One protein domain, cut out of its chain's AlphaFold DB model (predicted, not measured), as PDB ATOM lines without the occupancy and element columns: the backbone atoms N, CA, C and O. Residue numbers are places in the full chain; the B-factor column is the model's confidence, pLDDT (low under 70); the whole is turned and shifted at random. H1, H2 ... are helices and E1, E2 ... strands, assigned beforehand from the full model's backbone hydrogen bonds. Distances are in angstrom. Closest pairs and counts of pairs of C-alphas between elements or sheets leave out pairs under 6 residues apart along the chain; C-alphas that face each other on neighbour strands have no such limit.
ATOM      1  N   LEU A  18      43.972  33.641   9.382       78.44
ATOM      2  CA  LEU A  18      44.948  33.129  10.337       78.44
ATOM      3  C   LEU A  18      45.547  34.306  11.109       78.44
ATOM      4  O   LEU A  18      46.224  35.156  10.527       78.44
ATOM      5  N   SER A  19      45.340  34.336  12.419       84.75
ATOM      6  CA  SER A  19      45.994  35.281  13.319       84.75
ATOM      7  C   SER A  19      46.803  34.529  14.373       84.75
ATOM      8  O   SER A  19      46.589  33.346  14.626       84.75
ATOM      9  N   ARG A  20      47.785  35.201  14.976       85.94
ATOM     10  CA  ARG A  20      48.526  34.664  16.123       85.94
ATOM     11  C   ARG A  20      47.996  35.299  17.396       85.94
ATOM     12  O   ARG A  20      47.741  36.502  17.408       85.94
ATOM     13  N   ALA A  21      47.851  34.496  18.443       87.75
ATOM     14  CA  ALA A  21      47.563  35.002  19.777       87.75
ATOM     15  C   ALA A  21      48.691  35.928  20.265       87.75
ATOM     16  O   ALA A  21      49.844  35.788  19.848       87.75
ATOM     17  N   GLU A  22      48.375  36.842  21.183       89.12
ATOM     18  CA  GLU A  22      49.384  37.697  21.827       89.12
ATOM     19  C   GLU A  22      50.408  36.874  22.622       89.12
ATOM     20  O   GLU A  22      51.591  37.204  22.643       89.12
ATOM     21  N   ASP A  23      49.969  35.764  23.220       91.75
ATOM     22  CA  ASP A  23      50.794  34.817  23.972       91.75
ATOM     23  C   ASP A  23      51.302  33.645  23.110       91.75
ATOM     24  O   ASP A  23      51.560  32.559  23.634       91.75
ATOM     25  N   HIS A  24      51.444  33.845  21.792       93.94
ATOM     26  CA  HIS A  24      51.910  32.811  20.861       93.94
ATOM     27  C   HIS A  24      53.276  32.239  21.262       93.94
ATOM     28  O   HIS A  24      54.226  32.973  21.542       93.94
ATOM     29  N   GLN A  25      53.392  30.909  21.230       93.12
ATOM     30  CA  GLN A  25      54.637  30.207  21.532       93.12
ATOM     31  C   GLN A  25      55.062  29.286  20.392       93.12
ATOM     32  O   GLN A  25      54.260  28.560  19.802       93.12
ATOM     33  N   THR A  26      56.367  29.265  20.119       92.31
ATOM     34  CA  THR A  26      56.981  28.272  19.231       92.31
ATOM     35  C   THR A  26      57.695  27.221  20.069       92.31
ATOM     36  O   THR A  26      58.589  27.546  20.848       92.31
ATOM     37  N   ILE A  27      57.299  25.966  19.900       92.25
ATOM     38  CA  ILE A  27      57.826  24.807  20.609       92.25
ATOM     39  C   ILE A  27      58.659  24.001  19.618       92.25
ATOM     40  O   ILE A  27      58.165  23.598  18.568       92.25
ATOM     41  N   TYR A  28      59.917  23.747  19.958       91.44
ATOM     42  CA  TYR A  28      60.794  22.861  19.198       91.44
ATOM     43  C   TYR A  28      60.848  21.520  19.921       91.44
ATOM     44  O   TYR A  28      61.149  21.486  21.114       91.44
ATOM     45  N   VAL A  29      60.542  20.425  19.224       88.56
ATOM     46  CA  VAL A  29      60.502  19.087  19.848       88.56
ATOM     47  C   VAL A  29      61.878  18.593  20.294       88.56
ATOM     48  O   VAL A  29      61.980  17.767  21.196       88.56
ATOM     49  N   ASP A  30      62.935  19.109  19.675       86.00
ATOM     50  CA  ASP A  30      64.315  18.816  20.020       86.00
ATOM     51  C   ASP A  30      65.228  20.012  19.691       86.00
ATOM     52  O   ASP A  30      64.827  21.000  19.064       86.00
ATOM     53  N   LYS A  31      66.483  19.926  20.138       81.88
ATOM     54  CA  LYS A  31      67.477  21.002  20.020       81.88
ATOM     55  C   LYS A  31      68.077  21.147  18.614       81.88
ATOM     56  O   LYS A  31      68.651  22.185  18.316       81.88
ATOM     57  N   LEU A  32      67.988  20.121  17.772       80.62
ATOM     58  CA  LEU A  32      68.410  20.171  16.370       80.62
ATOM     59  C   LEU A  32      67.328  20.832  15.510       80.62
ATOM     60  O   LEU A  32      67.647  21.621  14.625       80.62
ATOM     61  N   SER A  33      66.057  20.588  15.824       81.44
ATOM     62  CA  SER A  33      64.893  21.191  15.176       81.44
ATOM     63  C   SER A  33      64.860  22.715  15.307       81.44
ATOM     64  O   SER A  33      64.319  23.383  14.432       81.44
ATOM     65  N   SER A  34      65.473  23.288  16.350       76.88
ATOM     66  CA  SER A  34      65.617  24.748  16.486       76.88
ATOM     67  C   SER A  34      66.679  25.365  15.578       76.88
ATOM     68  O   SER A  34      66.658  26.571  15.345       76.88
ATOM     69  N   LEU A  35      67.596  24.549  15.060       78.19
ATOM     70  CA  LEU A  35      68.641  24.957  14.118       78.19
ATOM     71  C   LEU A  35      68.285  24.587  12.675       78.19
ATOM     72  O   LEU A  35      68.948  25.030  11.736       78.19
ATOM     73  N   ALA A  36      67.269  23.747  12.492       69.50
ATOM     74  CA  ALA A  36      66.880  23.232  11.198       69.50
ATOM     75  C   ALA A  36      66.079  24.271  10.403       69.50
ATOM     76  O   ALA A  36      65.120  24.872  10.884       69.50
ATOM     77  N   ILE A  37      66.482  24.454   9.147       66.94
ATOM     78  CA  ILE A  37      65.861  25.368   8.190       66.94
ATOM     79  C   ILE A  37      65.503  24.556   6.943       66.94
ATOM     80  O   ILE A  37      66.281  23.713   6.494       66.94
ATOM     81  N   GLY A  38      64.332  24.820   6.365       71.88
ATOM     82  CA  GLY A  38      63.895  24.188   5.120       71.88
ATOM     83  C   GLY A  38      63.136  22.867   5.326       71.88
ATOM     84  O   GLY A  38      62.573  22.643   6.395       71.88
ATOM     85  N   PRO A  39      63.076  21.988   4.308       75.06
ATOM     86  CA  PRO A  39      62.104  20.885   4.228       75.06
ATOM     87  C   PRO A  39      62.299  19.766   5.266       75.06
ATOM     88  O   PRO A  39      61.442  18.894   5.415       75.06
ATOM     89  N   ASN A  40      63.416  19.786   5.994       83.88
ATOM     90  CA  ASN A  40      63.747  18.780   7.002       83.88
ATOM     91  C   ASN A  40      62.908  18.919   8.282       83.88
ATOM     92  O   ASN A  40      62.837  17.973   9.068       83.88
ATOM     93  N   VAL A  41      62.259  20.070   8.480       88.94
ATOM     94  CA  VAL A  41      61.325  20.310   9.580       88.94
ATOM     95  C   VAL A  41      59.954  20.714   9.064       88.94
ATOM     96  O   VAL A  41      59.809  21.448   8.088       88.94
ATOM     97  N   SER A  42      58.937  20.235   9.764       89.62
ATOM     98  CA  SER A  42      57.534  20.547   9.552       89.62
ATOM     99  C   SER A  42      57.040  21.496  10.639       89.62
ATOM    100  O   SER A  42      57.447  21.412  11.801       89.62
ATOM    101  N   ARG A  43      56.138  22.401  10.248       90.56
ATOM    102  CA  ARG A  43      55.502  23.378  11.135       90.56
ATOM    103  C   ARG A  43      54.036  23.004  11.328       90.56
ATOM    104  O   ARG A  43      53.268  23.066  10.372       90.56
ATOM    105  N   LEU A  44      53.649  22.659  12.552       89.88
ATOM    106  CA  LEU A  44      52.257  22.385  12.913       89.88
ATOM    107  C   LEU A  44      51.708  23.556  13.735       89.88
ATOM    108  O   LEU A  44      52.182  23.824  14.840       89.88
ATOM    109  N   GLY A  45      50.745  24.283  13.169       88.69
ATOM    110  CA  GLY A  45      50.008  25.339  13.861       88.69
ATOM    111  C   GLY A  45      48.873  24.745  14.687       88.69
ATOM    112  O   GLY A  45      48.076  23.969  14.167       88.69
ATOM    113  N   LEU A  46      48.812  25.094  15.970       89.75
ATOM    114  CA  LEU A  46      47.760  24.681  16.892       89.75
ATOM    115  C   LEU A  46      47.103  25.934  17.464       89.75
ATOM    116  O   LEU A  46      47.768  26.835  17.983       89.75
ATOM    117  N   GLY A  47      45.786  25.988  17.372       88.19
ATOM    118  CA  GLY A  47      45.012  27.160  17.735       88.19
ATOM    119  C   GLY A  47      43.562  26.811  17.988       88.19
ATOM    120  O   GLY A  47      43.162  25.653  17.873       88.19
ATOM    121  N   LEU A  48      42.798  27.833  18.342       85.06
ATOM    122  CA  LEU A  48      41.353  27.734  18.455       85.06
ATOM    123  C   LEU A  48      40.723  28.484  17.291       85.06
ATOM    124  O   LEU A  48      41.143  29.592  16.943       85.06
ATOM    125  N   GLU A  49      39.722  27.855  16.695       83.25
ATOM    126  CA  GLU A  49      38.824  28.526  15.770       83.25
ATOM    127  C   GLU A  49      37.848  29.366  16.593       83.25
ATOM    128  O   GLU A  49      37.222  28.859  17.525       83.25
ATOM    129  N   ASP A  50      37.735  30.648  16.259       79.38
ATOM    130  CA  ASP A  50      36.659  31.510  16.728       79.38
ATOM    131  C   ASP A  50      35.563  31.552  15.646       79.38
ATOM    132  O   ASP A  50      35.727  32.228  14.619       79.38
ATOM    133  N   PRO A  51      34.432  30.850  15.857       71.31
ATOM    134  CA  PRO A  51      33.357  30.770  14.875       71.31
ATOM    135  C   PRO A  51      32.672  32.117  14.627       71.31
ATOM    136  O   PRO A  51      32.067  32.303  13.575       71.31
ATOM    137  N   GLN A  52      32.731  33.050  15.585       74.75
ATOM    138  CA  GLN A  52      32.057  34.344  15.468       74.75
ATOM    139  C   GLN A  52      32.853  35.327  14.613       74.75
ATOM    140  O   GLN A  52      32.264  36.150  13.914       74.75
ATOM    141  N   SER A  53      34.184  35.239  14.654       74.00
ATOM    142  CA  SER A  53      35.071  36.117  13.886       74.00
ATOM    143  C   SER A  53      35.639  35.476  12.615       74.00
ATOM    144  O   SER A  53      36.294  36.173  11.842       74.00
ATOM    145  N   ALA A  54      35.371  34.184  12.372       79.44
ATOM    146  CA  ALA A  54      35.959  33.392  11.285       79.44
ATOM    147  C   ALA A  54      37.503  33.420  11.292       79.44
ATOM    148  O   ALA A  54      38.154  33.391  10.240       79.44
ATOM    149  N   LYS A  55      38.091  33.491  12.494       81.44
ATOM    150  CA  LYS A  55      39.541  33.536  12.702       81.44
ATOM    151  C   LYS A  55      40.039  32.241  13.309       81.44
ATOM    152  O   LYS A  55      39.460  31.728  14.263       81.44
ATOM    153  N   LEU A  56      41.163  31.761  12.793       82.88
ATOM    154  CA  LEU A  56      41.953  30.738  13.462       82.88
ATOM    155  C   LEU A  56      43.065  31.450  14.225       82.88
ATOM    156  O   LEU A  56      43.975  32.011  13.613       82.88
ATOM    157  N   ILE A  57      42.976  31.432  15.554       87.56
ATOM    158  CA  ILE A  57      43.958  32.066  16.429       87.56
ATOM    159  C   ILE A  57      45.000  31.011  16.809       87.56
ATOM    160  O   ILE A  57      44.785  30.197  17.709       87.56
ATOM    161  N   GLU A  58      46.140  31.009  16.113       89.38
ATOM    162  CA  GLU A  58      47.283  30.153  16.439       89.38
ATOM    163  C   GLU A  58      47.852  30.551  17.805       89.38
ATOM    164  O   GLU A  58      48.366  31.660  17.980       89.38
ATOM    165  N   LYS A  59      47.824  29.619  18.759       92.00
ATOM    166  CA  LYS A  59      48.443  29.786  20.078       92.00
ATOM    167  C   LYS A  59      49.817  29.134  20.145       92.00
ATOM    168  O   LYS A  59      50.747  29.697  20.712       92.00
ATOM    169  N   TYR A  60      49.963  27.968  19.526       93.44
ATOM    170  CA  TYR A  60      51.215  27.229  19.515       93.44
ATOM    171  C   TYR A  60      51.647  26.920  18.088       93.44
ATOM    172  O   TYR A  60      50.847  26.618  17.208       93.44
ATOM    173  N   THR A  61      52.946  26.973  17.851       92.31
ATOM    174  CA  THR A  61      53.569  26.416  16.658       92.31
ATOM    175  C   THR A  61      54.545  25.341  17.100       92.31
ATOM    176  O   THR A  61      55.504  25.644  17.799       92.31
ATOM    177  N   LEU A  62      54.330  24.103  16.669       92.56
ATOM    178  CA  LEU A  62      55.265  23.009  16.885       92.56
ATOM    179  C   LEU A  62      56.198  22.882  15.677       92.56
ATOM    180  O   LEU A  62      55.733  22.749  14.544       92.56
ATOM    181  N   ILE A  63      57.504  22.915  15.925       92.56
ATOM    182  CA  ILE A  63      58.550  22.614  14.946       92.56
ATOM    183  C   ILE A  63      59.090  21.223  15.253       92.56
ATOM    184  O   ILE A  63      59.610  20.970  16.342       92.56
ATOM    185  N   ILE A  64      58.935  20.324  14.288       92.31
ATOM    186  CA  ILE A  64      59.186  18.890  14.425       92.31
ATOM    187  C   ILE A  64      59.898  18.370  13.170       92.31
ATOM    188  O   ILE A  64      59.570  18.837  12.075       92.31
ATOM    189  N   PRO A  65      60.850  17.420  13.262       91.69
ATOM    190  CA  PRO A  65      61.440  16.814  12.077       91.69
ATOM    191  C   PRO A  65      60.358  16.212  11.185       91.69
ATOM    192  O   PRO A  65      59.473  15.495  11.656       91.69
ATOM    193  N   THR A  66      60.432  16.480   9.883       90.38
ATOM    194  CA  THR A  66      59.423  16.008   8.925       90.38
ATOM    195  C   THR A  66      59.296  14.482   8.950       90.38
ATOM    196  O   THR A  66      58.187  13.960   8.891       90.38
ATOM    197  N   ALA A  67      60.408  13.759   9.130       90.50
ATOM    198  CA  ALA A  67      60.398  12.303   9.282       90.50
ATOM    199  C   ALA A  67      59.539  11.842  10.473       90.50
ATOM    200  O   ALA A  67      58.703  10.957  10.318       90.50
ATOM    201  N   SER A  68      59.659  12.502  11.628       90.94
ATOM    202  CA  SER A  68      58.866  12.176  12.818       90.94
ATOM    203  C   SER A  68      57.374  12.451  12.623       90.94
ATOM    204  O   SER A  68      56.541  11.722  13.156       90.94
ATOM    205  N   VAL A  69      57.009  13.467  11.831       91.44
ATOM    206  CA  VAL A  69      55.602  13.698  11.458       91.44
ATOM    207  C   VAL A  69      55.064  12.541  10.621       91.44
ATOM    208  O   VAL A  69      53.954  12.078  10.874       91.44
ATOM    209  N   LEU A  70      55.838  12.055   9.650       92.06
ATOM    210  CA  LEU A  70      55.431  10.930   8.804       92.06
ATOM    211  C   LEU A  70      55.245   9.648   9.622       92.06
ATOM    212  O   LEU A  70      54.221   8.981   9.480       92.06
ATOM    213  N   GLU A  71      56.178   9.351  10.527       93.56
ATOM    214  CA  GLU A  71      56.067   8.217  11.451       93.56
ATOM    215  C   GLU A  71      54.823   8.336  12.342       93.56
ATOM    216  O   GLU A  71      54.059   7.381  12.484       93.56
ATOM    217  N   MET A  72      54.568   9.526  12.896       91.50
ATOM    218  CA  MET A  72      53.374   9.785  13.702       91.50
ATOM    219  C   MET A  72      52.087   9.547  12.900       91.50
ATOM    220  O   MET A  72      51.163   8.910  13.408       91.50
ATOM    221  N   ILE A  73      52.016  10.019  11.650       92.56
ATOM    222  CA  ILE A  73      50.859   9.801  10.767       92.56
ATOM    223  C   ILE A  73      50.655   8.310  10.490       92.56
ATOM    224  O   ILE A  73      49.516   7.838  10.498       92.56
ATOM    225  N   GLU A  74      51.731   7.555  10.264       94.50
ATOM    226  CA  GLU A  74      51.649   6.115  10.025       94.50
ATOM    227  C   GLU A  74      51.116   5.374  11.256       94.50
ATOM    228  O   GLU A  74      50.203   4.551  11.139       94.50
ATOM    229  N   VAL A  75      51.635   5.695  12.446       94.56
ATOM    230  CA  VAL A  75      51.165   5.119  13.714       94.56
ATOM    231  C   VAL A  75      49.693   5.447  13.938       94.56
ATOM    232  O   VAL A  75      48.906   4.543  14.211       94.56
ATOM    233  N   LEU A  76      49.294   6.711  13.763       93.12
ATOM    234  CA  LEU A  76      47.897   7.123  13.893       93.12
ATOM    235  C   LEU A  76      47.003   6.383  12.899       93.12
ATOM    236  O   LEU A  76      45.955   5.874  13.287       93.12
ATOM    237  N   SER A  77      47.426   6.255  11.643       93.44
ATOM    238  CA  SER A  77      46.660   5.551  10.610       93.44
ATOM    239  C   SER A  77      46.446   4.081  10.974       93.44
ATOM    240  O   SER A  77      45.325   3.580  10.887       93.44
ATOM    241  N   LYS A  78      47.493   3.399  11.458       93.56
ATOM    242  CA  LYS A  78      47.398   2.010  11.933       93.56
ATOM    243  C   LYS A  78      46.460   1.894  13.130       93.56
ATOM    244  O   LYS A  78      45.572   1.043  13.114       93.56
ATOM    245  N   THR A  79      46.596   2.775  14.120       94.50
ATOM    246  CA  THR A  79      45.719   2.807  15.298       94.50
ATOM    247  C   THR A  79      44.260   3.019  14.907       94.50
ATOM    248  O   THR A  79      43.399   2.289  15.377       94.50
ATOM    249  N   LEU A  80      43.973   3.959  14.004       93.38
ATOM    250  CA  LEU A  80      42.608   4.260  13.567       93.38
ATOM    251  C   LEU A  80      41.993   3.154  12.694       93.38
ATOM    252  O   LEU A  80      40.770   3.033  12.646       93.38
ATOM    253  N   SER A  81      42.819   2.346  12.024       95.19
ATOM    254  CA  SER A  81      42.364   1.197  11.226       95.19
ATOM    255  C   SER A  81      42.006  -0.042  12.058       95.19
ATOM    256  O   SER A  81      41.300  -0.924  11.572       95.19
ATOM    257  N   ASN A  82      42.471  -0.115  13.308       96.56
ATOM    258  CA  ASN A  82      42.168  -1.198  14.236       96.56
ATOM    259  C   ASN A  82      41.098  -0.733  15.236       96.56
ATOM    260  O   ASN A  82      41.335   0.193  16.007       96.56
ATOM    261  N   VAL A  83      39.927  -1.379  15.228       94.81
ATOM    262  CA  VAL A  83      38.765  -0.967  16.040       94.81
ATOM    263  C   VAL A  83      39.087  -0.959  17.536       94.81
ATOM    264  O   VAL A  83      38.821   0.040  18.196       94.81
ATOM    265  N   ASP A  84      39.744  -1.999  18.051       95.31
ATOM    266  CA  ASP A  84      40.065  -2.097  19.480       95.31
ATOM    267  C   ASP A  84      41.043  -0.996  19.920       95.31
ATOM    268  O   ASP A  84      40.892  -0.391  20.983       95.31
ATOM    269  N   LEU A  85      42.062  -0.704  19.105       94.31
ATOM    270  CA  LEU A  85      43.031   0.355  19.409       94.31
ATOM    271  C   LEU A  85      42.409   1.748  19.293       94.31
ATOM    272  O   LEU A  85      42.682   2.615  20.125       94.31
ATOM    273  N   LYS A  86      41.562   1.961  18.285       95.94
ATOM    274  CA  LYS A  86      40.806   3.199  18.103       95.94
ATOM    275  C   LYS A  86      39.891   3.463  19.298       95.94
ATOM    276  O   LYS A  86      39.899   4.576  19.819       95.94
ATOM    277  N   ASP A  87      39.129   2.469  19.741       96.06
ATOM    278  CA  ASP A  87      38.183   2.633  20.845       96.06
ATOM    279  C   ASP A  87      38.919   2.914  22.162       96.06
ATOM    280  O   ASP A  87      38.537   3.818  22.905       96.06
ATOM    281  N   ASN A  88      40.048   2.241  22.407       94.75
ATOM    282  CA  ASN A  88      40.913   2.552  23.547       94.75
ATOM    283  C   ASN A  88      41.489   3.975  23.488       94.75
ATOM    284  O   ASN A  88      41.520   4.670  24.505       94.75
ATOM    285  N   LEU A  89      41.923   4.435  22.310       94.12
ATOM    286  CA  LEU A  89      42.393   5.809  22.128       94.12
ATOM    287  C   LEU A  89      41.277   6.821  22.431       94.12
ATOM    288  O   LEU A  89      41.520   7.809  23.123       94.12
ATOM    289  N   LEU A  90      40.056   6.568  21.952       94.50
ATOM    290  CA  LEU A  90      38.898   7.416  22.231       94.50
ATOM    291  C   LEU A  90      38.590   7.480  23.730       94.50
ATOM    292  O   LEU A  90      38.380   8.571  24.255       94.50
ATOM    293  N   LEU A  91      38.630   6.346  24.433       95.12
ATOM    294  CA  LEU A  91      38.428   6.307  25.882       95.12
ATOM    295  C   LEU A  91      39.458   7.159  26.634       95.12
ATOM    296  O   LEU A  91      39.089   7.916  27.534       95.12
ATOM    297  N   GLU A  92      40.739   7.077  26.265       93.25
ATOM    298  CA  GLU A  92      41.778   7.871  26.930       93.25
ATOM    299  C   GLU A  92      41.638   9.372  26.618       93.25
ATOM    300  O   GLU A  92      41.847  10.204  27.504       93.25
ATOM    301  N   ILE A  93      41.209   9.730  25.401       92.50
ATOM    302  CA  ILE A  93      40.890  11.118  25.032       92.50
ATOM    303  C   ILE A  93      39.731  11.656  25.880       92.50
ATOM    304  O   ILE A  93      39.849  12.746  26.441       92.50
ATOM    305  N   GLU A  94      38.629  10.913  26.015       93.69
ATOM    306  CA  GLU A  94      37.470  11.347  26.810       93.69
ATOM    307  C   GLU A  94      37.818  11.510  28.295       93.69
ATOM    308  O   GLU A  94      37.455  12.503  28.926       93.69
ATOM    309  N   LYS A  95      38.627  10.598  28.839       94.81
ATOM    310  CA  LYS A  95      39.172  10.704  30.199       94.81
ATOM    311  C   LYS A  95      40.079  11.920  30.390       94.81
ATOM    312  O   LYS A  95      40.193  12.434  31.503       94.81
ATOM    313  N   TYR A  96      40.774  12.369  29.345       90.06
ATOM    314  CA  TYR A  96      41.573  13.590  29.413       90.06
ATOM    315  C   TYR A  96      40.690  14.839  29.346       90.06
ATOM    316  O   TYR A  96      40.896  15.759  30.134       90.06
ATOM    317  N   LYS A  97      39.677  14.850  28.470       86.44
ATOM    318  CA  LYS A  97      38.699  15.946  28.378       86.44
ATOM    319  C   LYS A  97      37.977  16.174  29.698       86.44
ATOM    320  O   LYS A  97      37.847  17.314  30.100       86.44
ATOM    321  N   SER A  98      37.591  15.114  30.411       88.19
ATOM    322  CA  SER A  98      36.885  15.239  31.694       88.19
ATOM    323  C   SER A  98      37.718  15.850  32.832       88.19
ATOM    324  O   SER A  98      37.192  16.051  33.923       88.19
ATOM    325  N   LYS A  99      39.029  16.059  32.640       86.69
ATOM    326  CA  LYS A  99      39.897  16.723  33.629       86.69
ATOM    327  C   LYS A  99      39.853  18.250  33.534       86.69
ATOM    328  O   LYS A  99      40.424  18.899  34.410       86.69
TER     329      LYS A  99
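AT A GLANCE: This is residues 18 to 99 of the 100 residues of an uncharacterized protein of Serratia sp. S1B (UniProt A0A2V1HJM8). A narrow, twisted sheet of three strands forms one side of an open U; H1 leaves the sheet where E3 ends, and H2 turns a corner at the far end of H1, leaving an empty gap between H2 and the strands. E1 bends sharply within the sheet, and residues 91 to 99 at the end of the printed part stand free. The printed part has 82 residues, with three named strands and then two named helices in the order E1, E2, E3, H1, H2; the sheet is mixed, in the order E1, E3, E2, and the class is mixed, helices and strands. The whole is loose, with a radius of gyration of the C-alphas of 15.9 A, and spans 38 by 36 by 22 A.

IN THESE COORDINATES: In the sheet, E3 holds residues 55 to 65 and is 27.6 A long from first to last C-alpha. E1, residues 18 to 28, is 20.9 A long and begins with C-alpha 18 at (44.948, 33.129, 10.337). E2, residues 41 to 50, is 28.0 A long. H1, residues 66 to 81, is 22.7 A long and begins with C-alpha 66 at (59.423, 16.008, 8.925). H2, residues 83 to 97, is 20.9 A long and ends with C-alpha 97 at (38.699, 15.946, 28.378).

HOW THE PARTS SIT: E3 is the inner strand of the sheet, and E1 and E2 are its edge strands. E1 and E3 are parallel at 19 degrees, with N 27 and O 61 at 2.8 A and N 19 and O 56 at 2.9 A within hydrogen-bond range. E1 bends by 101 degrees at residue 22, and E3 bends by 64 degrees at residue 59. E2 and E3 are a hairpin, antiparallel at 159 degrees, with N 44 and O 62 at 2.9 A and N 62 and O 44 at 2.8 A. H1 is on the sheet but only grazes it, with residues 66 to 70; the closest C-alphas of E2 and H1, those of Val 41 and Thr 66, are 4.7 A apart. H1 and H2 only just touch, with 3 pairs of C-alphas within 8 A, and only at the corner by their link; the closest C-alphas, those of Leu 80 and Lys 86, are 5.0 A apart. They run opposite ways at a steep tilt of 70.0 degrees, only just short of about perpendicular. H2 is apart from E1, E2 and E3. In H1 and H2 every O i to N i+4 pair is within hydrogen-bond range.

THE WHOLE: The C-alphas farthest apart, those of Glu 22 and Asp 84, are 40.9 A apart. The printed part has no cut. The link from E1 to E2, residues 29 to 40, is long; the other links are tight. The mean pLDDT of the printed part is 88.4, and residues 36 to 37 are under 70.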